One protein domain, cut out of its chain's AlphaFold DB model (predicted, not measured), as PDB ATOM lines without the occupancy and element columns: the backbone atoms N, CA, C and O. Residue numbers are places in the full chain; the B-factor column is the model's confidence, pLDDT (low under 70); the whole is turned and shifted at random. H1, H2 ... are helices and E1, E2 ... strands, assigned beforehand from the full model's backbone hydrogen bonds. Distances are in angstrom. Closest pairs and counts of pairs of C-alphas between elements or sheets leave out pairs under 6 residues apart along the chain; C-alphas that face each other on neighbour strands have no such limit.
ATOM      1  N   VAL A  23       4.281 -45.820  34.205       92.75
ATOM      2  CA  VAL A  23       4.869 -45.651  35.537       92.75
ATOM      3  C   VAL A  23       6.391 -45.732  35.410       92.75
ATOM      4  O   VAL A  23       6.922 -46.421  34.539       92.75
ATOM      5  N   SER A  24       7.133 -45.007  36.246       92.06
ATOM      6  CA  SER A  24       8.596 -45.080  36.218       92.06
ATOM      7  C   SER A  24       9.098 -46.466  36.656       92.06
ATOM      8  O   SER A  24       8.527 -47.096  37.547       92.06
ATOM      9  N   LEU A  25      10.197 -46.939  36.057       92.88
ATOM     10  CA  LEU A  25      10.819 -48.216  36.437       92.88
ATOM     11  C   LEU A  25      11.172 -48.295  37.938       92.88
ATOM     12  O   LEU A  25      10.880 -49.328  38.537       92.88
ATOM     13  N   PRO A  26      11.719 -47.240  38.584       94.25
ATOM     14  CA  PRO A  26      11.967 -47.269  40.027       94.25
ATOM     15  C   PRO A  26      10.692 -47.451  40.858       94.25
ATOM     16  O   PRO A  26      10.685 -48.227  41.813       94.25
ATOM     17  N   ALA A  27       9.596 -46.783  40.479       94.06
ATOM     18  CA  ALA A  27       8.318 -46.924  41.171       94.06
ATOM     19  C   ALA A  27       7.746 -48.342  41.014       94.06
ATOM     20  O   ALA A  27       7.248 -48.900  41.991       94.06
ATOM     21  N   LEU A  28       7.863 -48.937  39.818       95.19
ATOM     22  CA  LEU A  28       7.441 -50.316  39.552       95.19
ATOM     23  C   LEU A  28       8.277 -51.347  40.320       95.19
ATOM     24  O   LEU A  28       7.701 -52.272  40.889       95.19
ATOM     25  N   ASP A  29       9.604 -51.198  40.380       95.44
ATOM     26  CA  ASP A  29      10.452 -52.123  41.147       95.44
ATOM     27  C   ASP A  29      10.156 -52.042  42.649       95.44
ATOM     28  O   ASP A  29       9.998 -53.068  43.316       95.44
ATOM     29  N   MET A  30       9.999 -50.830  43.187       95.38
ATOM     30  CA  MET A  30       9.662 -50.669  44.597       95.38
ATOM     31  C   MET A  30       8.251 -51.184  44.908       95.38
ATOM     32  O   MET A  30       8.058 -51.818  45.944       95.38
ATOM     33  N   LEU A  31       7.288 -50.977  44.002       95.81
ATOM     34  CA  LEU A  31       5.939 -51.532  44.127       95.81
ATOM     35  C   LEU A  31       5.958 -53.061  44.125       95.81
ATOM     36  O   LEU A  31       5.313 -53.680  44.968       95.81
ATOM     37  N   ARG A  32       6.723 -53.674  43.213       96.31
ATOM     38  CA  ARG A  32       6.912 -55.128  43.159       96.31
ATOM     39  C   ARG A  32       7.394 -55.642  44.514       96.31
ATOM     40  O   ARG A  32       6.707 -56.461  45.116       96.31
ATOM     41  N   ARG A  33       8.502 -55.092  45.020       95.94
ATOM     42  CA  ARG A  33       9.100 -55.479  46.307       95.94
ATOM     43  C   ARG A  33       8.149 -55.265  47.489       95.94
ATOM     44  O   ARG A  33       8.100 -56.106  48.378       95.94
ATOM     45  N   ALA A  34       7.398 -54.162  47.506       95.56
ATOM     46  CA  ALA A  34       6.415 -53.892  48.554       95.56
ATOM     47  C   ALA A  34       5.261 -54.901  48.507       95.56
ATOM     48  O   ALA A  34       4.919 -55.491  49.527       95.56
ATOM     49  N   SER A  35       4.708 -55.155  47.318       96.06
ATOM     50  CA  SER A  35       3.589 -56.086  47.144       96.06
ATOM     51  C   SER A  35       3.962 -57.534  47.458       96.06
ATOM     52  O   SER A  35       3.150 -58.264  48.020       96.06
ATOM     53  N   GLU A  36       5.204 -57.941  47.169       95.75
ATOM     54  CA  GLU A  36       5.768 -59.230  47.581       95.75
ATOM     55  C   GLU A  36       5.812 -59.375  49.110       95.75
ATOM     56  O   GLU A  36       5.877 -60.496  49.606       95.75
ATOM     57  N   GLN A  37       5.718 -58.276  49.863       95.25
ATOM     58  CA  GLN A  37       5.655 -58.272  51.321       95.25
ATOM     59  C   GLN A  37       4.222 -58.246  51.867       95.25
ATOM     60  O   GLN A  37       4.053 -58.266  53.079       95.25
ATOM     61  N   PHE A  38       3.180 -58.207  51.035       96.38
ATOM     62  CA  PHE A  38       1.799 -58.213  51.527       96.38
ATOM     63  C   PHE A  38       1.430 -59.583  52.113       96.38
ATOM     64  O   PHE A  38       1.798 -60.629  51.567       96.38
ATOM     65  N   ASP A  39       0.710 -59.584  53.237       95.69
ATOM     66  CA  ASP A  39       0.128 -60.807  53.789       95.69
ATOM     67  C   ASP A  39      -0.999 -61.344  52.893       95.69
ATOM     68  O   ASP A  39      -1.609 -60.611  52.115       95.69
ATOM     69  N   SER A  40      -1.302 -62.637  53.017       92.50
ATOM     70  CA  SER A  40      -2.441 -63.242  52.317       92.50
ATOM     71  C   SER A  40      -3.793 -62.915  52.960       92.50
ATOM     72  O   SER A  40      -4.824 -63.103  52.319       92.50
ATOM     73  N   GLU A  41      -3.822 -62.498  54.233       90.88
ATOM     74  CA  GLU A  41      -5.044 -62.006  54.870       90.88
ATOM     75  C   GLU A  41      -5.271 -60.544  54.487       90.88
ATOM     76  O   GLU A  41      -4.446 -59.674  54.773       90.88
ATOM     77  N   VAL A  42      -6.412 -60.292  53.855       91.06
ATOM     78  CA  VAL A  42      -6.785 -58.983  53.329       91.06
ATOM     79  C   VAL A  42      -8.158 -58.620  53.869       91.06
ATOM     80  O   VAL A  42      -9.109 -59.389  53.718       91.06
ATOM     81  N   LEU A  43      -8.275 -57.440  54.471       86.62
ATOM     82  CA  LEU A  43      -9.575 -56.823  54.705       86.62
ATOM     83  C   LEU A  43      -9.973 -56.066  53.443       86.62
ATOM     84  O   LEU A  43      -9.160 -55.325  52.896       86.62
ATOM     85  N   VAL A  44     -11.226 -56.216  53.015       90.94
ATOM     86  CA  VAL A  44     -11.790 -55.485  51.874       90.94
ATOM     87  C   VAL A  44     -13.062 -54.778  52.312       90.94
ATOM     88  O   VAL A  44     -13.930 -55.391  52.932       90.94
ATOM     89  N   ALA A  45     -13.176 -53.498  51.976       80.06
ATOM     90  CA  ALA A  45     -14.380 -52.707  52.178       80.06
ATOM     91  C   ALA A  45     -14.637 -51.838  50.944       80.06
ATOM     92  O   ALA A  45     -13.701 -51.288  50.368       80.06
ATOM     93  N   THR A  46     -15.900 -51.694  50.551       82.81
ATOM     94  CA  THR A  46     -16.297 -50.817  49.445       82.81
ATOM     95  C   THR A  46     -17.203 -49.722  49.974       82.81
ATOM     96  O   THR A  46     -18.187 -49.995  50.662       82.81
ATOM     97  N   PHE A  47     -16.869 -48.483  49.634       78.88
ATOM     98  CA  PHE A  47     -17.605 -47.292  50.025       78.88
ATOM     99  C   PHE A  47     -18.170 -46.606  48.793       78.88
ATOM    100  O   PHE A  47     -17.493 -46.454  47.775       78.88
ATOM    101  N   GLU A  48     -19.410 -46.150  48.897       84.81
ATOM    102  CA  GLU A  48     -19.998 -45.292  47.882       84.81
ATOM    103  C   GLU A  48     -19.624 -43.833  48.142       84.81
ATOM    104  O   GLU A  48     -19.823 -43.311  49.239       84.81
ATOM    105  N   ALA A  49     -19.117 -43.167  47.109       77.38
ATOM    106  CA  ALA A  49     -18.773 -41.760  47.142       77.38
ATOM    107  C   ALA A  49     -19.558 -40.976  46.083       77.38
ATOM    108  O   ALA A  49     -19.508 -41.275  44.886       77.38
ATOM    109  N   ASN A  50     -20.230 -39.911  46.526       89.81
ATOM    110  CA  ASN A  50     -21.020 -39.003  45.685       89.81
ATOM    111  C   ASN A  50     -20.155 -37.905  45.045       89.81
ATOM    112  O   ASN A  50     -20.468 -36.718  45.111       89.81
ATOM    113  N   PHE A  51     -19.023 -38.305  44.467       83.81
ATOM    114  CA  PHE A  51     -18.139 -37.428  43.710       83.81
ATOM    115  C   PHE A  51     -17.449 -38.180  42.567       83.81
ATOM    116  O   PHE A  51     -17.419 -39.412  42.512       83.81
ATOM    117  N   ASN A  52     -16.865 -37.425  41.637       93.81
ATOM    118  CA  ASN A  52     -16.057 -37.976  40.554       93.81
ATOM    119  C   ASN A  52     -14.688 -38.456  41.063       93.81
ATOM    120  O   ASN A  52     -14.029 -37.723  41.795       93.81
ATOM    121  N   TRP A  53     -14.211 -39.612  40.596       90.19
ATOM    122  CA  TRP A  53     -12.921 -40.199  40.992       90.19
ATOM    123  C   TRP A  53     -11.730 -39.239  40.860       90.19
ATOM    124  O   TRP A  53     -10.799 -39.303  41.661       90.19
ATOM    125  N   LYS A  54     -11.774 -38.317  39.884       92.06
ATOM    126  CA  LYS A  54     -10.720 -37.314  39.682       92.06
ATOM    127  C   LYS A  54     -10.523 -36.431  40.908       92.06
ATOM    128  O   LYS A  54      -9.386 -36.092  41.197       92.06
ATOM    129  N   LEU A  55     -11.591 -36.120  41.647       87.50
ATOM    130  CA  LEU A  55     -11.499 -35.314  42.865       87.50
ATOM    131  C   LEU A  55     -10.610 -35.994  43.912       87.50
ATOM    132  O   LEU A  55      -9.736 -35.350  44.481       87.50
ATOM    133  N   ALA A  56     -10.805 -37.295  44.137       78.94
ATOM    134  CA  ALA A  56      -9.978 -38.053  45.070       78.94
ATOM    135  C   ALA A  56      -8.533 -38.164  44.573       78.94
ATOM    136  O   ALA A  56      -7.598 -37.910  45.326       78.94
ATOM    137  N   TYR A  57      -8.341 -38.455  43.284       82.56
ATOM    138  CA  TYR A  57      -7.000 -38.560  42.707       82.56
ATOM    139  C   TYR A  57      -6.219 -37.234  42.769       82.56
ATOM    140  O   TYR A  57      -5.023 -37.223  43.058       82.56
ATOM    141  N   GLU A  58      -6.882 -36.104  42.513       82.94
ATOM    142  CA  GLU A  58      -6.297 -34.768  42.663       82.94
ATOM    143  C   GLU A  58      -6.007 -34.443  44.130       82.94
ATOM    144  O   GLU A  58      -4.927 -33.939  44.432       82.94
ATOM    145  N   ASN A  59      -6.911 -34.797  45.050       80.75
ATOM    146  CA  ASN A  59      -6.709 -34.589  46.482       80.75
ATOM    147  C   ASN A  59      -5.493 -35.360  47.021       80.75
ATOM    148  O   ASN A  59      -4.686 -34.786  47.745       80.75
ATOM    149  N   LEU A  60      -5.293 -36.610  46.600       82.38
ATOM    150  CA  LEU A  60      -4.123 -37.407  46.986       82.38
ATOM    151  C   LEU A  60      -2.792 -36.818  46.484       82.38
ATOM    152  O   LEU A  60      -1.729 -37.130  47.018       82.38
ATOM    153  N   ARG A  61      -2.836 -35.962  45.457       83.31
ATOM    154  CA  ARG A  61      -1.671 -35.242  44.920       83.31
ATOM    155  C   ARG A  61      -1.479 -33.864  45.543       83.31
ATOM    156  O   ARG A  61      -0.434 -33.249  45.335       83.31
ATOM    157  N   ASP A  62      -2.461 -33.378  46.291       83.50
ATOM    158  CA  ASP A  62      -2.392 -32.090  46.957       83.50
ATOM    159  C   ASP A  62      -1.633 -32.208  48.286       83.50
ATOM    160  O   ASP A  62      -2.184 -32.604  49.309       83.50
ATOM    161  N   ALA A  63      -0.361 -31.812  48.290       83.69
ATOM    162  CA  ALA A  63       0.464 -31.778  49.498       83.69
ATOM    163  C   ALA A  63       0.031 -30.704  50.524       83.69
ATOM    164  O   ALA A  63       0.515 -30.713  51.661       83.69
ATOM    165  N   LEU A  64      -0.857 -29.767  50.161       82.12
ATOM    166  CA  LEU A  64      -1.350 -28.730  51.071       82.12
ATOM    167  C   LEU A  64      -2.482 -29.239  51.958       82.12
ATOM    168  O   LEU A  64      -2.487 -28.927  53.154       82.12
ATOM    169  N   HIS A  65      -3.421 -30.017  51.411       79.88
ATOM    170  CA  HIS A  65      -4.630 -30.402  52.142       79.88
ATOM    171  C   HIS A  65      -4.369 -31.060  53.507       79.88
ATOM    172  O   HIS A  65      -5.126 -30.740  54.429       79.88
ATOM    173  N   PRO A  66      -3.320 -31.891  53.738       74.62
ATOM    174  CA  PRO A  66      -3.132 -32.520  55.040       74.62
ATOM    175  C   PRO A  66      -2.953 -31.486  56.151       74.62
ATOM    176  O   PRO A  66      -3.445 -31.687  57.259       74.62
ATOM    177  N   ARG A  67      -2.330 -30.337  55.852       75.44
ATOM    178  CA  ARG A  67      -2.120 -29.248  56.820       75.44
ATOM    179  C   ARG A  67      -3.425 -28.620  57.306       75.44
ATOM    180  O   ARG A  67      -3.455 -28.105  58.418       75.44
ATOM    181  N   PHE A  68      -4.477 -28.659  56.492       73.56
ATOM    182  CA  PHE A  68      -5.751 -28.001  56.779       73.56
ATOM    183  C   PHE A  68      -6.842 -29.001  57.171       73.56
ATOM    184  O   PHE A  68      -7.529 -28.803  58.169       73.56
ATOM    185  N   VAL A  69      -6.967 -30.095  56.421       62.94
ATOM    186  CA  VAL A  69      -8.012 -31.115  56.587       62.94
ATOM    187  C   VAL A  69      -7.609 -32.166  57.627       62.94
ATOM    188  O   VAL A  69      -8.437 -32.597  58.424       62.94
ATOM    189  N   HIS A  70      -6.320 -32.518  57.695       65.12
ATOM    190  CA  HIS A  70      -5.775 -33.534  58.605       65.12
ATOM    191  C   HIS A  70      -4.796 -32.948  59.636       65.12
ATOM    192  O   HIS A  70      -3.886 -33.630  60.116       65.12
ATOM    193  N   ALA A  71      -5.001 -31.682  60.019       64.12
ATOM    194  CA  ALA A  71      -4.110 -30.917  60.900       64.12
ATOM    195  C   ALA A  71      -3.834 -31.599  62.256       64.12
ATOM    196  O   ALA A  71      -2.800 -31.383  62.890       64.12
ATOM    197  N   ARG A  72      -4.788 -32.409  62.730       60.78
ATOM    198  CA  ARG A  72      -4.722 -33.110  64.021       60.78
ATOM    199  C   ARG A  72      -4.272 -34.568  63.909       60.78
ATOM    200  O   ARG A  72      -3.975 -35.157  64.943       60.78
ATOM    201  N   THR A  73      -4.201 -35.122  62.699       64.38
ATOM    202  CA  THR A  73      -3.885 -36.533  62.435       64.38
ATOM    203  C   THR A  73      -2.653 -36.645  61.537       64.38
ATOM    204  O   THR A  73      -1.532 -36.511  62.029       64.38
ATOM    205  N   LEU A  74      -2.836 -36.830  60.227       66.06
ATOM    206  CA  LEU A  74      -1.773 -37.122  59.267       66.06
ATOM    207  C   LEU A  74      -0.668 -36.051  59.264       66.06
ATOM    208  O   LEU A  74       0.512 -36.394  59.264       66.06
ATOM    209  N   ALA A  75      -1.018 -34.763  59.373       72.12
ATOM    210  CA  ALA A  75      -0.034 -33.673  59.380       72.12
ATOM    211  C   ALA A  75       0.874 -33.644  60.625       72.12
ATOM    212  O   ALA A  75       1.909 -32.976  60.624       72.12
ATOM    213  N   ARG A  76       0.499 -34.353  61.701       75.50
ATOM    214  CA  ARG A  76       1.379 -34.551  62.860       75.50
ATOM    215  C   ARG A  76       2.396 -35.655  62.622       75.50
ATOM    216  O   ARG A  76       3.463 -35.593  63.209       75.50
ATOM    217  N   GLN A  77       2.081 -36.639  61.784       67.19
ATOM    218  CA  GLN A  77       2.946 -37.791  61.525       67.19
ATOM    219  C   GLN A  77       3.877 -37.555  60.338       67.19
ATOM    220  O   GLN A  77       5.023 -37.992  60.370       67.19
ATOM    221  N   VAL A  78       3.401 -36.839  59.317       76.62
ATOM    222  CA  VAL A  78       4.111 -36.636  58.051       76.62
ATOM    223  C   VAL A  78       4.033 -35.172  57.648       76.62
ATOM    224  O   VAL A  78       2.966 -34.557  57.687       76.62
ATOM    225  N   LYS A  79       5.170 -34.598  57.248       83.88
ATOM    226  CA  LYS A  79       5.246 -33.219  56.752       83.88
ATOM    227  C   LYS A  79       5.424 -33.212  55.240       83.88
ATOM    228  O   LYS A  79       6.543 -33.073  54.765       83.88
ATOM    229  N   PHE A  80       4.314 -33.288  54.515       82.62
ATOM    230  CA  PHE A  80       4.333 -33.181  53.059       82.62
ATOM    231  C   PHE A  80       4.902 -31.835  52.602       82.62
ATOM    232  O   PHE A  80       4.479 -30.759  53.062       82.62
ATOM    233  N   GLN A  81       5.888 -31.915  51.711       82.44
ATOM    234  CA  GLN A  81       6.451 -30.769  51.026       82.44
ATOM    235  C   GLN A  81       5.558 -30.360  49.862       82.44
ATOM    236  O   GLN A  81       5.137 -31.170  49.038       82.44
ATOM    237  N   VAL A  82       5.297 -29.060  49.780       81.38
ATOM    238  CA  VAL A  82       4.572 -28.475  48.657       81.38
ATOM    239  C   VAL A  82       5.568 -28.305  47.521       81.38
ATOM    240  O   VAL A  82       6.447 -27.452  47.589       81.38
ATOM    241  N   GLN A  83       5.445 -29.142  46.497       73.69
ATOM    242  CA  GLN A  83       6.283 -29.078  45.304       73.69
ATOM    243  C   GLN A  83       5.630 -28.120  44.300       73.69
ATOM    244  O   GLN A  83       4.843 -28.534  43.450       73.69
ATOM    245  N   MET A  84       5.901 -26.823  44.449       79.88
ATOM    246  CA  MET A  84       5.493 -25.785  43.500       79.88
ATOM    247  C   MET A  84       6.710 -24.936  43.141       79.88
ATOM    248  O   MET A  84       7.266 -24.261  44.006       79.88
ATOM    249  N   ASP A  85       7.101 -24.965  41.870       86.44
ATOM    250  CA  ASP A  85       8.134 -24.100  41.309       86.44
ATOM    251  C   ASP A  85       7.599 -23.329  40.089       86.44
ATOM    252  O   ASP A  85       6.596 -23.710  39.471       86.44
ATOM    253  N   ASP A  86       8.256 -22.215  39.755       92.94
ATOM    254  CA  ASP A  86       7.822 -21.316  38.677       92.94
ATOM    255  C   ASP A  86       7.782 -22.018  37.310       92.94
ATOM    256  O   ASP A  86       6.930 -21.712  36.472       92.94
ATOM    257  N   ALA A  87       8.674 -22.988  37.083       92.31
ATOM    258  CA  ALA A  87       8.745 -23.729  35.830       92.31
ATOM    259  C   ALA A  87       7.540 -24.668  35.664       92.31
ATOM    260  O   ALA A  87       6.930 -24.706  34.594       92.31
ATOM    261  N   GLY A  88       7.159 -25.381  36.723       88.88
ATOM    262  CA  GLY A  88       5.992 -26.252  36.774       88.88
ATOM    263  C   GLY A  88       4.686 -25.475  36.649       88.88
ATOM    264  O   GLY A  88       3.778 -25.914  35.943       88.88
ATOM    265  N   ILE A  89       4.603 -24.285  37.253       90.88
ATOM    266  CA  ILE A  89       3.457 -23.378  37.095       90.88
ATOM    267  C   ILE A  89       3.346 -22.908  35.639       90.88
ATOM    268  O   ILE A  89       2.281 -23.024  35.026       90.88
ATOM    269  N   ALA A  90       4.443 -22.428  35.048       93.81
ATOM    270  CA  ALA A  90       4.465 -21.991  33.654       93.81
ATOM    271  C   ALA A  90       4.119 -23.135  32.682       93.81
ATOM    272  O   ALA A  90       3.367 -22.944  31.723       93.81
ATOM    273  N   ASP A  91       4.628 -24.341  32.939       91.00
ATOM    274  CA  ASP A  91       4.298 -25.546  32.183       91.00
ATOM    275  C   ASP A  91       2.811 -25.913  32.290       91.00
ATOM    276  O   ASP A  91       2.170 -26.161  31.267       91.00
ATOM    277  N   ALA A  92       2.230 -25.865  33.491       89.62
ATOM    278  CA  ALA A  92       0.806 -26.109  33.693       89.62
ATOM    279  C   ALA A  92      -0.072 -25.096  32.938       89.62
ATOM    280  O   ALA A  92      -1.030 -25.506  32.278       89.62
ATOM    281  N   HIS A  93       0.269 -23.802  32.968       94.38
ATOM    282  CA  HIS A  93      -0.447 -22.771  32.207       94.38
ATOM    283  C   HIS A  93      -0.352 -22.983  30.697       94.38
ATOM    284  O   HIS A  93      -1.362 -22.891  29.996       94.38
ATOM    285  N   ARG A  94       0.842 -23.306  30.190       93.81
ATOM    286  CA  ARG A  94       1.047 -23.628  28.775       93.81
ATOM    287  C   ARG A  94       0.209 -24.834  28.356       93.81
ATOM    288  O   ARG A  94      -0.524 -24.738  27.376       93.81
ATOM    289  N   TYR A  95       0.262 -25.927  29.118       91.44
ATOM    290  CA  TYR A  95      -0.529 -27.128  28.845       91.44
ATOM    291  C   TYR A  95      -2.036 -26.843  28.885       91.44
ATOM    292  O   TYR A  95      -2.772 -27.326  28.032       91.44
ATOM    293  N   HIS A  96      -2.507 -26.028  29.832       92.69
ATOM    294  CA  HIS A  96      -3.916 -25.635  29.898       92.69
ATOM    295  C   HIS A  96      -4.363 -24.848  28.658       92.69
ATOM    296  O   HIS A  96      -5.458 -25.072  28.151       92.69
ATOM    297  N   ALA A  97      -3.514 -23.948  28.155       96.31
ATOM    298  CA  ALA A  97      -3.831 -23.120  26.996       96.31
ATOM    299  C   ALA A  97      -3.718 -23.869  25.655       96.31
ATOM    300  O   ALA A  97      -4.467 -23.571  24.730       96.31
ATOM    301  N   GLN A  98      -2.763 -24.795  25.530       95.44
ATOM    302  CA  GLN A  98      -2.357 -25.367  24.237       95.44
ATOM    303  C   GLN A  98      -2.626 -26.874  24.111       95.44
ATOM    304  O   GLN A  98      -2.658 -27.393  22.998       95.44
ATOM    305  N   GLY A  99      -2.842 -27.583  25.221       93.31
ATOM    306  CA  GLY A  99      -2.928 -29.040  25.242       93.31
ATOM    307  C   GLY A  99      -1.590 -29.717  24.923       93.31
ATOM    308  O   GLY A  99      -0.524 -29.131  25.098       93.31
ATOM    309  N   SER A 100      -1.649 -30.974  24.476       94.62
ATOM    310  CA  SER A 100      -0.486 -31.711  23.962       94.62
ATOM    311  C   SER A 100      -0.401 -31.581  22.442       94.62
ATOM    312  O   SER A 100      -1.405 -31.769  21.758       94.62
ATOM    313  N   ALA A 101       0.798 -31.361  21.900       93.44
ATOM    314  CA  ALA A 101       1.024 -31.286  20.455       93.44
ATOM    315  C   ALA A 101       1.084 -32.668  19.781       93.44
ATOM    316  O   ALA A 101       0.980 -32.777  18.560       93.44
ATOM    317  N   SER A 102       1.262 -33.741  20.558       95.12
ATOM    318  CA  SER A 102       1.300 -35.116  20.056       95.12
ATOM    319  C   SER A 102       0.764 -36.121  21.072       95.12
ATOM    320  O   SER A 102       0.714 -35.857  22.276       95.12
ATOM    321  N   GLN A 103       0.428 -37.325  20.597       91.31
ATOM    322  CA  GLN A 103       0.080 -38.447  21.471       91.31
ATOM    323  C   GLN A 103       1.226 -38.796  22.433       91.31
ATOM    324  O   GLN A 103       0.974 -39.076  23.599       91.31
ATOM    325  N   ALA A 104       2.481 -38.749  21.973       91.94
ATOM    326  CA  ALA A 104       3.640 -39.054  22.809       91.94
ATOM    327  C   ALA A 104       3.775 -38.066  23.978       91.94
ATOM    328  O   ALA A 104       4.000 -38.475  25.115       91.94
ATOM    329  N   GLU A 105       3.567 -36.774  23.715       92.50
ATOM    330  CA  GLU A 105       3.558 -35.737  24.748       92.50
ATOM    331  C   GLU A 105       2.391 -35.925  25.727       92.50
ATOM    332  O   GLU A 105       2.572 -35.818  26.940       92.50
ATOM    333  N   HIS A 106       1.208 -36.279  25.218       91.75
ATOM    334  CA  HIS A 106       0.051 -36.565  26.061       91.75
ATOM    335  C   HIS A 106       0.294 -37.766  26.983       91.75
ATOM    336  O   HIS A 106       0.037 -37.697  28.183       91.75
ATOM    337  N   LEU A 107       0.853 -38.855  26.453       91.25
ATOM    338  CA  LEU A 107       1.189 -40.041  27.240       91.25
ATOM    339  C   LEU A 107       2.294 -39.750  28.261       91.25
ATOM    340  O   LEU A 107       2.203 -40.215  29.394       91.25
ATOM    341  N   ALA A 108       3.292 -38.931  27.914       91.38
ATOM    342  CA  ALA A 108       4.303 -38.474  28.865       91.38
ATOM    343  C   ALA A 108       3.683 -37.656  30.011       91.38
ATOM    344  O   ALA A 108       4.075 -37.820  31.169       91.38
ATOM    345  N   ARG A 109       2.673 -36.827  29.710       91.00
ATOM    346  CA  ARG A 109       1.904 -36.079  30.714       91.00
ATOM    347  C   ARG A 109       1.089 -36.999  31.616       91.00
ATOM    348  O   ARG A 109       1.094 -36.795  32.821       91.00
ATOM    349  N   LEU A 110       0.418 -38.013  31.069       91.25
ATOM    350  CA  LEU A 110      -0.318 -38.997  31.873       91.25
ATOM    351  C   LEU A 110       0.625 -39.823  32.752       91.25
ATOM    352  O   LEU A 110       0.349 -40.027  33.932       91.25
ATOM    353  N   ARG A 111       1.777 -40.230  32.211       93.44
ATOM    354  CA  ARG A 111       2.819 -40.945  32.954       93.44
ATOM    355  C   ARG A 111       3.332 -40.143  34.149       93.44
ATOM    356  O   ARG A 111       3.614 -40.737  35.182       93.44
ATOM    357  N   SER A 112       3.435 -38.815  34.047       89.75
ATOM    358  CA  SER A 112       3.880 -37.975  35.173       89.75
ATOM    359  C   SER A 112       2.855 -37.861  36.306       89.75
ATOM    360  O   SER A 112       3.202 -37.443  37.411       89.75
ATOM    361  N   LEU A 113       1.601 -38.262  36.065       90.69
ATOM    362  CA  LEU A 113       0.583 -38.386  37.111       90.69
ATOM    363  C   LEU A 113       0.795 -39.636  37.964       90.69
ATOM    364  O   LEU A 113       0.196 -39.725  39.037       90.69
ATOM    365  N   SER A 114       1.631 -40.569  37.498       93.06
ATOM    366  CA  SER A 114       2.010 -41.766  38.228       93.06
ATOM    367  C   SER A 114       3.347 -41.579  38.940       93.06
ATOM    368  O   SER A 114       4.367 -41.277  38.319       93.06
ATOM    369  N   ASN A 115       3.369 -41.815  40.245       88.94
ATOM    370  CA  ASN A 115       4.583 -41.811  41.053       88.94
ATOM    371  C   ASN A 115       4.533 -42.930  42.096       88.94
ATOM    372  O   ASN A 115       3.496 -43.561  42.298       88.94
ATOM    373  N   GLY A 116       5.673 -43.236  42.709       89.38
ATOM    374  CA  GLY A 116       5.759 -44.382  43.597       89.38
ATOM    375  C   GLY A 116       7.020 -44.422  44.433       89.38
ATOM    376  O   GLY A 116       8.099 -44.098  43.938       89.38
ATOM    377  N   GLY A 117       6.872 -44.897  45.664       89.44
ATOM    378  CA  GLY A 117       7.967 -45.261  46.546       89.44
ATOM    379  C   GLY A 117       8.030 -44.433  47.824       89.44
ATOM    380  O   GLY A 117       7.006 -44.180  48.458       89.44
ATOM    381  N   LEU A 118       9.250 -44.067  48.228       87.31
ATOM    382  CA  LEU A 118       9.504 -43.198  49.379       87.31
ATOM    383  C   LEU A 118       8.988 -41.790  49.075       87.31
ATOM    384  O   LEU A 118       9.384 -41.200  48.071       87.31
ATOM    385  N   ASN A 119       8.118 -41.267  49.934       86.75
ATOM    386  CA  ASN A 119       7.563 -39.927  49.774       86.75
ATOM    387  C   ASN A 119       8.164 -38.961  50.799       86.75
ATOM    388  O   ASN A 119       8.943 -38.085  50.442       86.75
ATOM    389  N   GLU A 120       7.875 -39.176  52.083       89.69
ATOM    390  CA  GLU A 120       8.304 -38.290  53.170       89.69
ATOM    391  C   GLU A 120       8.744 -39.101  54.394       89.69
ATOM    392  O   GLU A 120       8.175 -40.168  54.649       89.69
ATOM    393  N   PRO A 121       9.707 -38.619  55.197       91.12
ATOM    394  CA  PRO A 121      10.042 -39.254  56.463       91.12
ATOM    395  C   PRO A 121       8.872 -39.140  57.450       91.12
ATOM    396  O   PRO A 121       8.218 -38.098  57.567       91.12
ATOM    397  N   LEU A 122       8.628 -40.216  58.193       82.75
ATOM    398  CA  LEU A 122       7.665 -40.245  59.286       82.75
ATOM    399  C   LEU A 122       8.311 -39.696  60.555       82.75
ATOM    400  O   LEU A 122       9.500 -39.880  60.815       82.75
ATOM    401  N   GLN A 123       7.500 -39.065  61.398       80.56
ATOM    402  CA  GLN A 123       7.863 -38.937  62.803       80.56
ATOM    403  C   GLN A 123       7.946 -40.324  63.459       80.56
ATOM    404  O   GLN A 123       7.256 -41.241  63.004       80.56
ATOM    405  N   PRO A 124       8.738 -40.480  64.540       76.19
ATOM    406  CA  PRO A 124       8.865 -41.750  65.241       76.19
ATOM    407  C   PRO A 124       7.498 -42.354  65.562       76.19
ATOM    408  O   PRO A 124       6.683 -41.748  66.265       76.19
ATOM    409  N   LEU A 125       7.245 -43.544  65.024       66.38
ATOM    410  CA  LEU A 125       5.993 -44.250  65.246       66.38
ATOM    411  C   LEU A 125       6.057 -45.042  66.558       66.38
ATOM    412  O   LEU A 125       7.090 -45.637  66.874       66.38
ATOM    413  N   PRO A 126       4.955 -45.105  67.326       63.25
ATOM    414  CA  PRO A 126       4.873 -46.021  68.451       63.25
ATOM    415  C   PRO A 126       5.020 -47.466  67.961       63.25
ATOM    416  O   PRO A 126       4.480 -47.861  66.926       63.25
ATOM    417  N   HIS A 127       5.743 -48.272  68.733       70.81
ATOM    418  CA  HIS A 127       5.785 -49.709  68.503       70.81
ATOM    419  C   HIS A 127       4.508 -50.358  69.043       70.81
ATOM    420  O   HIS A 127       4.073 -50.087  70.166       70.81
ATOM    421  N   TYR A 128       3.905 -51.215  68.226       69.25
ATOM    422  CA  TYR A 128       2.719 -51.981  68.561       69.25
ATOM    423  C   TYR A 128       3.060 -53.470  68.578       69.25
ATOM    424  O   TYR A 128       3.789 -53.948  67.717       69.25
ATOM    425  N   ALA A 129       2.474 -54.241  69.497       66.38
ATOM    426  CA  ALA A 129       2.801 -55.663  69.666       66.38
ATOM    427  C   ALA A 129       2.626 -56.518  68.389       66.38
ATOM    428  O   ALA A 129       3.280 -57.549  68.234       66.38
ATOM    429  N   TRP A 130       1.751 -56.106  67.465       74.69
ATOM    430  CA  TRP A 130       1.557 -56.799  66.190       74.69
ATOM    431  C   TRP A 130       2.706 -56.562  65.192       74.69
ATOM    432  O   TRP A 130       2.911 -57.403  64.320       74.69
ATOM    433  N   HIS A 131       3.507 -55.499  65.350       82.25
ATOM    434  CA  HIS A 131       4.712 -55.258  64.542       82.25
ATOM    435  C   HIS A 131       5.704 -56.419  64.654       82.25
ATOM    436  O   HIS A 131       6.295 -56.835  63.661       82.25
ATOM    437  N   ASP A 132       5.826 -57.023  65.840       82.38
ATOM    438  CA  ASP A 132       6.717 -58.169  66.050       82.38
ATOM    439  C   ASP A 132       6.246 -59.424  65.300       82.38
ATOM    440  O   ASP A 132       7.047 -60.321  65.020       82.38
ATOM    441  N   LYS A 133       4.951 -59.483  64.959       81.31
ATOM    442  CA  LYS A 133       4.288 -60.615  64.297       81.31
ATOM    443  C   LYS A 133       4.397 -60.575  62.777       81.31
ATOM    444  O   LYS A 133       4.059 -61.566  62.128       81.31
ATOM    445  N   VAL A 134       4.888 -59.473  62.217       90.12
ATOM    446  CA  VAL A 134       5.021 -59.276  60.773       90.12
ATOM    447  C   VAL A 134       6.461 -58.958  60.386       90.12
ATOM    448  O   VAL A 134       7.295 -58.561  61.200       90.12
ATOM    449  N   GLU A 135       6.769 -59.182  59.122       96.00
ATOM    450  CA  GLU A 135       8.035 -58.837  58.494       96.00
ATOM    451  C   GLU A 135       7.901 -57.459  57.841       96.00
ATOM    452  O   GLU A 135       7.363 -57.346  56.740       96.00
ATOM    453  N   ARG A 136       8.355 -56.411  58.541       93.81
ATOM    454  CA  ARG A 136       8.323 -55.023  58.057       93.81
ATOM    455  C   ARG A 136       8.960 -54.911  56.669       93.81
ATOM    456  O   ARG A 136      10.055 -55.422  56.439       93.81
ATOM    457  N   PHE A 137       8.300 -54.199  55.762       94.81
ATOM    458  CA  PHE A 137       8.906 -53.803  54.499       94.81
ATOM    459  C   PHE A 137       9.856 -52.616  54.699       94.81
ATOM    460  O   PHE A 137       9.425 -51.530  55.085       94.81
ATOM    461  N   GLY A 138      11.138 -52.811  54.388       91.06
ATOM    462  CA  GLY A 138      12.169 -51.801  54.633       91.06
ATOM    463  C   GLY A 138      12.508 -51.649  56.121       91.06
ATOM    464  O   GLY A 138      11.920 -52.303  56.980       91.06
ATOM    465  N   ASN A 139      13.483 -50.788  56.417       87.75
ATOM    466  CA  ASN A 139      13.998 -50.588  57.778       87.75
ATOM    467  C   ASN A 139      13.855 -49.146  58.278       87.75
ATOM    468  O   ASN A 139      14.137 -48.882  59.444       87.75
ATOM    469  N   ASP A 140      13.395 -48.238  57.418       85.12
ATOM    470  CA  ASP A 140      13.335 -46.808  57.699       85.12
ATOM    471  C   ASP A 140      11.886 -46.342  57.882       85.12
ATOM    472  O   ASP A 140      10.953 -46.846  57.251       85.12
ATOM    473  N   ASP A 141      11.694 -45.343  58.739       87.81
ATOM    474  CA  ASP A 141      10.391 -44.745  59.027       87.81
ATOM    475  C   ASP A 141      10.010 -43.748  57.922       87.81
ATOM    476  O   ASP A 141      10.176 -42.540  58.065       87.81
ATOM    477  N   TRP A 142       9.518 -44.265  56.795       92.12
ATOM    478  CA  TRP A 142       9.070 -43.470  55.646       92.12
ATOM    479  C   TRP A 142       7.604 -43.702  55.305       92.12
ATOM    480  O   TRP A 142       7.122 -44.834  55.296       92.12
ATOM    481  N   TYR A 143       6.914 -42.618  54.953       89.31
ATOM    482  CA  TYR A 143       5.615 -42.676  54.309       89.31
ATOM    483  C   TYR A 143       5.824 -43.196  52.892       89.31
ATOM    484  O   TYR A 143       6.504 -42.564  52.075       89.31
ATOM    485  N   LEU A 144       5.251 -44.362  52.613       92.88
ATOM    486  CA  LEU A 144       5.286 -44.962  51.287       92.88
ATOM    487  C   LEU A 144       4.032 -44.551  50.534       92.88
ATOM    488  O   LEU A 144       2.943 -44.600  51.104       92.88
ATOM    489  N   ASN A 145       4.182 -44.170  49.272       92.62
ATOM    490  CA  ASN A 145       3.077 -43.680  48.463       92.62
ATOM    491  C   ASN A 145       3.243 -44.104  47.008       92.62
ATOM    492  O   ASN A 145       4.293 -43.865  46.417       92.62
ATOM    493  N   TRP A 146       2.199 -44.675  46.424       95.69
ATOM    494  CA  TRP A 146       2.078 -44.931  44.998       95.69
ATOM    495  C   TRP A 146       0.762 -44.372  44.505       95.69
ATOM    496  O   TRP A 146      -0.305 -44.786  44.942       95.69
ATOM    497  N   LEU A 147       0.856 -43.464  43.550       93.38
ATOM    498  CA  LEU A 147      -0.257 -42.991  42.750       93.38
ATOM    499  C   LEU A 147      -0.067 -43.603  41.375       93.38
ATOM    500  O   LEU A 147       0.896 -43.267  40.694       93.38
ATOM    501  N   LEU A 148      -0.927 -44.540  40.991       94.31
ATOM    502  CA  LEU A 148      -0.901 -45.161  39.674       94.31
ATOM    503  C   LEU A 148      -2.143 -44.697  38.920       94.31
ATOM    504  O   LEU A 148      -3.265 -45.150  39.172       94.31
ATOM    505  N   TYR A 149      -1.927 -43.760  37.999       92.44
ATOM    506  CA  TYR A 149      -3.000 -43.207  37.191       92.44
ATOM    507  C   TYR A 149      -3.667 -44.338  36.384       92.44
ATOM    508  O   TYR A 149      -2.959 -45.171  35.814       92.44
ATOM    509  N   PRO A 150      -5.009 -44.376  36.291       92.06
ATOM    510  CA  PRO A 150      -5.930 -43.321  36.717       92.06
ATOM    511  C   PRO A 150      -6.480 -43.429  38.143       92.06
ATOM    512  O   PRO A 150      -6.835 -42.406  38.710       92.06
ATOM    513  N   THR A 151      -6.611 -44.617  38.723       94.56
ATOM    514  CA  THR A 151      -7.566 -44.819  39.834       94.56
ATOM    515  C   THR A 151      -6.997 -45.547  41.040       94.56
ATOM    516  O   THR A 151      -7.724 -45.766  42.011       94.56
ATOM    517  N   LEU A 152      -5.728 -45.945  40.993       95.25
ATOM    518  CA  LEU A 152      -5.123 -46.764  42.030       95.25
ATOM    519  C   LEU A 152      -4.180 -45.922  42.884       95.25
ATOM    520  O   LEU A 152      -3.268 -45.268  42.381       95.25
ATOM    521  N   HIS A 153      -4.389 -45.988  44.189       95.00
ATOM    522  CA  HIS A 153      -3.501 -45.426  45.186       95.00
ATOM    523  C   HIS A 153      -3.101 -46.520  46.176       95.00
ATOM    524  O   HIS A 153      -3.916 -47.360  46.548       95.00
ATOM    525  N   ILE A 154      -1.831 -46.561  46.561       95.88
ATOM    526  CA  ILE A 154      -1.315 -47.479  47.575       95.88
ATOM    527  C   ILE A 154      -0.453 -46.667  48.522       95.88
ATOM    528  O   ILE A 154       0.411 -45.920  48.069       95.88
ATOM    529  N   ALA A 155      -0.624 -46.848  49.824       92.94
ATOM    530  CA  ALA A 155       0.213 -46.169  50.799       92.94
ATOM    531  C   ALA A 155       0.586 -47.055  51.984       92.94
ATOM    532  O   ALA A 155      -0.049 -48.070  52.273       92.94
ATOM    533  N   SER A 156       1.627 -46.635  52.698       92.44
ATOM    534  CA  SER A 156       1.950 -47.133  54.029       92.44
ATOM    535  C   SER A 156       2.257 -45.957  54.945       92.44
ATOM    536  O   SER A 156       3.338 -45.372  54.889       92.44
ATOM    537  N   GLY A 157       1.298 -45.633  55.815       85.56
ATOM    538  CA  GLY A 157       1.488 -44.682  56.914       85.56
ATOM    539  C   GLY A 157       2.183 -45.287  58.137       85.56
ATOM    540  O   GLY A 157       2.539 -44.565  59.060       85.56
ATOM    541  N   SER A 158       2.389 -46.607  58.151       83.62
ATOM    542  CA  SER A 158       3.036 -47.339  59.243       83.62
ATOM    543  C   SER A 158       4.520 -47.611  58.986       83.62
ATOM    544  O   SER A 158       5.138 -48.363  59.728       83.62
ATOM    545  N   GLY A 159       5.113 -47.044  57.933       87.38
ATOM    546  CA  GLY A 159       6.522 -47.281  57.619       87.38
ATOM    547  C   GLY A 159       6.807 -48.699  57.120       87.38
ATOM    548  O   GLY A 159       7.897 -49.214  57.352       87.38
ATOM    549  N   GLY A 160       5.833 -49.351  56.479       92.81
ATOM    550  CA  GLY A 160       5.987 -50.678  55.878       92.81
ATOM    551  C   GLY A 160       5.492 -51.852  56.726       92.81
ATOM    552  O   GLY A 160       5.706 -52.998  56.336       92.81
ATOM    553  N   TYR A 161       4.830 -51.615  57.864       91.25
ATOM    554  CA  TYR A 161       4.182 -52.686  58.641       91.25
ATOM    555  C   TYR A 161       2.801 -53.075  58.097       91.25
ATOM    556  O   TYR A 161       2.336 -54.192  58.319       91.25
ATOM    557  N   SER A 162       2.132 -52.166  57.395       91.94
ATOM    558  CA  SER A 162       0.813 -52.350  56.792       91.94
ATOM    559  C   SER A 162       0.645 -51.441  55.586       91.94
ATOM    560  O   SER A 162       1.342 -50.431  55.452       91.94
ATOM    561  N   PHE A 163      -0.277 -51.806  54.706       94.38
ATOM    562  CA  PHE A 163      -0.552 -51.092  53.475       94.38
ATOM    563  C   PHE A 163      -2.049 -50.922  53.290       94.38
ATOM    564  O   PHE A 163      -2.842 -51.817  53.599       94.38
ATOM    565  N   ILE A 164      -2.399 -49.760  52.765       91.56
ATOM    566  CA  ILE A 164      -3.722 -49.448  52.257       91.56
ATOM    567  C   ILE A 164      -3.647 -49.428  50.735       91.56
ATOM    568  O   ILE A 164      -2.696 -48.892  50.166       91.56
ATOM    569  N   ILE A 165      -4.625 -50.041  50.085       94.88
ATOM    570  CA  ILE A 165      -4.788 -50.048  48.634       94.88
ATOM    571  C   ILE A 165      -6.171 -49.481  48.358       94.88
ATOM    572  O   ILE A 165      -7.178 -50.064  48.749       94.88
ATOM    573  N   GLU A 166      -6.225 -48.349  47.685       93.12
ATOM    574  CA  GLU A 166      -7.442 -47.621  47.374       93.12
ATOM    575  C   GLU A 166      -7.675 -47.662  45.870       93.12
ATOM    576  O   GLU A 166      -6.907 -47.101  45.081       93.12
ATOM    577  N   HIS A 167      -8.751 -48.326  45.460       94.62
ATOM    578  CA  HIS A 167      -9.168 -48.365  44.069       94.62
ATOM    579  C   HIS A 167     -10.433 -47.527  43.873       94.62
ATOM    580  O   HIS A 167     -11.517 -47.894  44.322       94.62
ATOM    581  N   HIS A 168     -10.279 -46.402  43.178       94.00
ATOM    582  CA  HIS A 168     -11.331 -45.427  42.913       94.00
ATOM    583  C   HIS A 168     -12.071 -45.775  41.618       94.00
ATOM    584  O   HIS A 168     -11.717 -45.304  40.540       94.00
ATOM    585  N   GLN A 169     -13.093 -46.618  41.697       94.94
ATOM    586  CA  GLN A 169     -13.785 -47.146  40.526       94.94
ATOM    587  C   GLN A 169     -14.859 -46.164  40.033       94.94
ATOM    588  O   GLN A 169     -15.842 -45.915  40.737       94.94
ATOM    589  N   PRO A 170     -14.715 -45.583  38.827       96.44
ATOM    590  CA  PRO A 170     -15.728 -44.694  38.279       96.44
ATOM    591  C   PRO A 170     -17.006 -45.469  37.947       96.44
ATOM    592  O   PRO A 170     -16.986 -46.354  37.096       96.44
ATOM    593  N   VAL A 171     -18.126 -45.089  38.563       96.69
ATOM    594  CA  VAL A 171     -19.456 -45.634  38.233       96.69
ATOM    595  C   VAL A 171     -20.213 -44.688  37.306       96.69
ATOM    596  O   VAL A 171     -20.854 -45.108  36.347       96.69
ATOM    597  N   SER A 172     -20.136 -43.384  37.576       97.38
ATOM    598  CA  SER A 172     -20.694 -42.338  36.718       97.38
ATOM    599  C   SER A 172     -19.891 -41.042  36.854       97.38
ATOM    600  O   SER A 172     -18.928 -40.960  37.617       97.38
ATOM    601  N   ALA A 173     -20.308 -39.984  36.154       96.19
ATOM    602  CA  ALA A 173     -19.709 -38.663  36.317       96.19
ATOM    603  C   ALA A 173     -19.786 -38.130  37.765       96.19
ATOM    604  O   ALA A 173     -18.926 -37.338  38.144       96.19
ATOM    605  N   GLN A 174     -20.763 -38.574  38.566       94.69
ATOM    606  CA  GLN A 174     -21.023 -38.078  39.926       94.69
ATOM    607  C   GLN A 174     -20.869 -39.150  41.019       94.69
ATOM    608  O   GLN A 174     -21.089 -38.849  42.187       94.69
ATOM    609  N   ARG A 175     -20.509 -40.390  40.661       94.19
ATOM    610  CA  ARG A 175     -20.430 -41.521  41.600       94.19
ATOM    611  C   ARG A 175     -19.152 -42.322  41.391       94.19
ATOM    612  O   ARG A 175     -18.851 -42.724  40.263       94.19
ATOM    613  N   THR A 176     -18.458 -42.593  42.489       89.81
ATOM    614  CA  THR A 176     -17.264 -43.441  42.556       89.81
ATOM    615  C   THR A 176     -17.479 -44.508  43.621       89.81
ATOM    616  O   THR A 176     -17.956 -44.202  44.710       89.81
ATOM    617  N   GLU A 177     -17.125 -45.752  43.323       93.12
ATOM    618  CA  GLU A 177     -16.990 -46.802  44.333       93.12
ATOM    619  C   GLU A 177     -15.526 -46.857  44.766       93.12
ATOM    620  O   GLU A 177     -14.635 -47.113  43.958       93.12
ATOM    621  N   LEU A 178     -15.263 -46.555  46.035       86.19
ATOM    622  CA  LEU A 178     -13.938 -46.660  46.628       86.19
ATOM    623  C   LEU A 178     -13.804 -48.042  47.260       86.19
ATOM    624  O   LEU A 178     -14.328 -48.286  48.346       86.19
ATOM    625  N   THR A 179     -13.092 -48.939  46.585       91.44
ATOM    626  CA  THR A 179     -12.735 -50.238  47.160       91.44
ATOM    627  C   THR A 179     -11.393 -50.109  47.868       91.44
ATOM    628  O   THR A 179     -10.361 -49.890  47.233       91.44
ATOM    629  N   MET A 180     -11.423 -50.234  49.191       85.62
ATOM    630  CA  MET A 180     -10.261 -50.202  50.068       85.62
ATOM    631  C   MET A 180      -9.864 -51.624  50.439       85.62
ATOM    632  O   MET A 180     -10.686 -52.405  50.924       85.62
ATOM    633  N   TYR A 181      -8.586 -51.932  50.270       93.25
ATOM    634  CA  TYR A 181      -7.966 -53.127  50.811       93.25
ATOM    635  C   TYR A 181      -6.982 -52.709  51.893       93.25
ATOM    636  O   TYR A 181      -6.163 -51.813  51.681       93.25
ATOM    637  N   TYR A 182      -7.033 -53.390  53.028       88.75
ATOM    638  CA  TYR A 182      -6.002 -53.297  54.048       88.75
ATOM    639  C   TYR A 182      -5.298 -54.632  54.182       88.75
ATOM    640  O   TYR A 182      -5.933 -55.682  54.295       88.75
ATOM    641  N   VAL A 183      -3.973 -54.564  54.209       94.62
ATOM    642  CA  VAL A 183      -3.099 -55.711  54.442       94.62
ATOM    643  C   VAL A 183      -2.044 -55.330  55.463       94.62
ATOM    644  O   VAL A 183      -1.533 -54.209  55.467       94.62
ATOM    645  N   THR A 184      -1.675 -56.265  56.331       93.19
ATOM    646  CA  THR A 184      -0.396 -56.138  57.029       93.19
ATOM    647  C   THR A 184       0.728 -56.546  56.083       93.19
ATOM    648  O   THR A 184       0.509 -57.205  55.062       93.19
ATOM    649  N   ALA A 185       1.958 -56.212  56.446       95.69
ATOM    650  CA  ALA A 185       3.101 -56.928  55.924       95.69
ATOM    651  C   ALA A 185       3.008 -58.421  56.298       95.69
ATOM    652  O   ALA A 185       2.274 -58.802  57.220       95.69
ATOM    653  N   ARG A 186       3.747 -59.259  55.572       96.88
ATOM    654  CA  ARG A 186       3.718 -60.716  55.669       96.88
ATOM    655  C   ARG A 186       3.881 -61.147  57.116       96.88
ATOM    656  O   ARG A 186       4.835 -60.760  57.794       96.88
TER     657      ARG A 186
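What this domain is: This is residues 23 to 186 of the 309 residues of the protein "Ring_hydroxyl_A domain-containing protein" of Xanthomonas translucens pv. phlei (UniProt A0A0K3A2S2). A twisted wall of six strands has a helix over each face, H1 running across one and H2 along the other: three layers, helices on both faces of a sheet. H5 and H6 lie at one end of the long axis, where residues 86 to 94 of H5 stand free, and the long loop of residues 122 to 141 reaches the other end. The printed part has 164 residues with six named helices and six named strands, in the order H1 E1 H2 H3 H4 H5 H6 E2 E3 E4 E5 E6. The class is mixed, and the antiparallel sheet runs E1 E6 E5 E4 E3 E2. The whole is compact, with a radius of gyration of the C-alphas of 17.2 A, and elongated, spanning 55 by 35 by 34 A.

How they stand to each other: Start at H1, residues 25 to 35; it is on the sheet of E1, residues 38 to 49, E6, 175 to 185, E5, 162 to 172, E4, 152 to 156, E3, 142 to 148, and E2, 115 to 121. H1 has a height of 8.7 A over the sheet, and its closest C-alphas to E2 are Ala 27 and Gly 116, 4.3 A. E1 bends by 90 degrees at residue 41; N 43 and O 182 of E6 are within hydrogen-bond range, 2.9 A. Next find H2, residues 53 to 61, on the opposite face at a height of 7.9 A; C-alphas 53 and 168 of E5 are closest, 5.8 A. H3, residues 65 to 69, and H4, residues 74 to 77, only just touch, only at the corner, with 3 pairs of C-alphas within 8 A, Pro 66 and Ala 75 closest at 5.5 A. H5, residues 86 to 98, and H6, residues 103 to 111, are apart; neither is on the sheet. E2 to E6 form a meander, each strand the antiparallel neighbour of the one before, in four hairpins: look at N 117 and O 145, 2.9 A, N 146 and O 154, 2.7 A, N 155 and O 164, 2.9 A, and N 165 and O 181, 2.8 A, within hydrogen-bond range. In H1, H2, H3, H5 and H6 every O i to N i+4 pair is within range; H4 is too short for one.

Where its parts are: Find C-alpha 25 at (10.819, -48.216, 36.437), where H1 begins. From first to last C-alpha E1 spans 26.7 A. H5 runs 18.1 A from C-alpha 86 at (7.822, -21.316, 38.677). E5 spans 31.1 A, and E6 spans 31.6 A to C-alpha 185 at (3.101, -56.928, 55.924).

The domain as a whole: The C-alphas farthest apart are Ala 101 and Ala 129, 54.9 A. The printed part has no cut. The link E2 to E3 is long, with 20 residues. Residues 69 to 74, 77, 125 to 126 and 128 to 129 have pLDDT under 70.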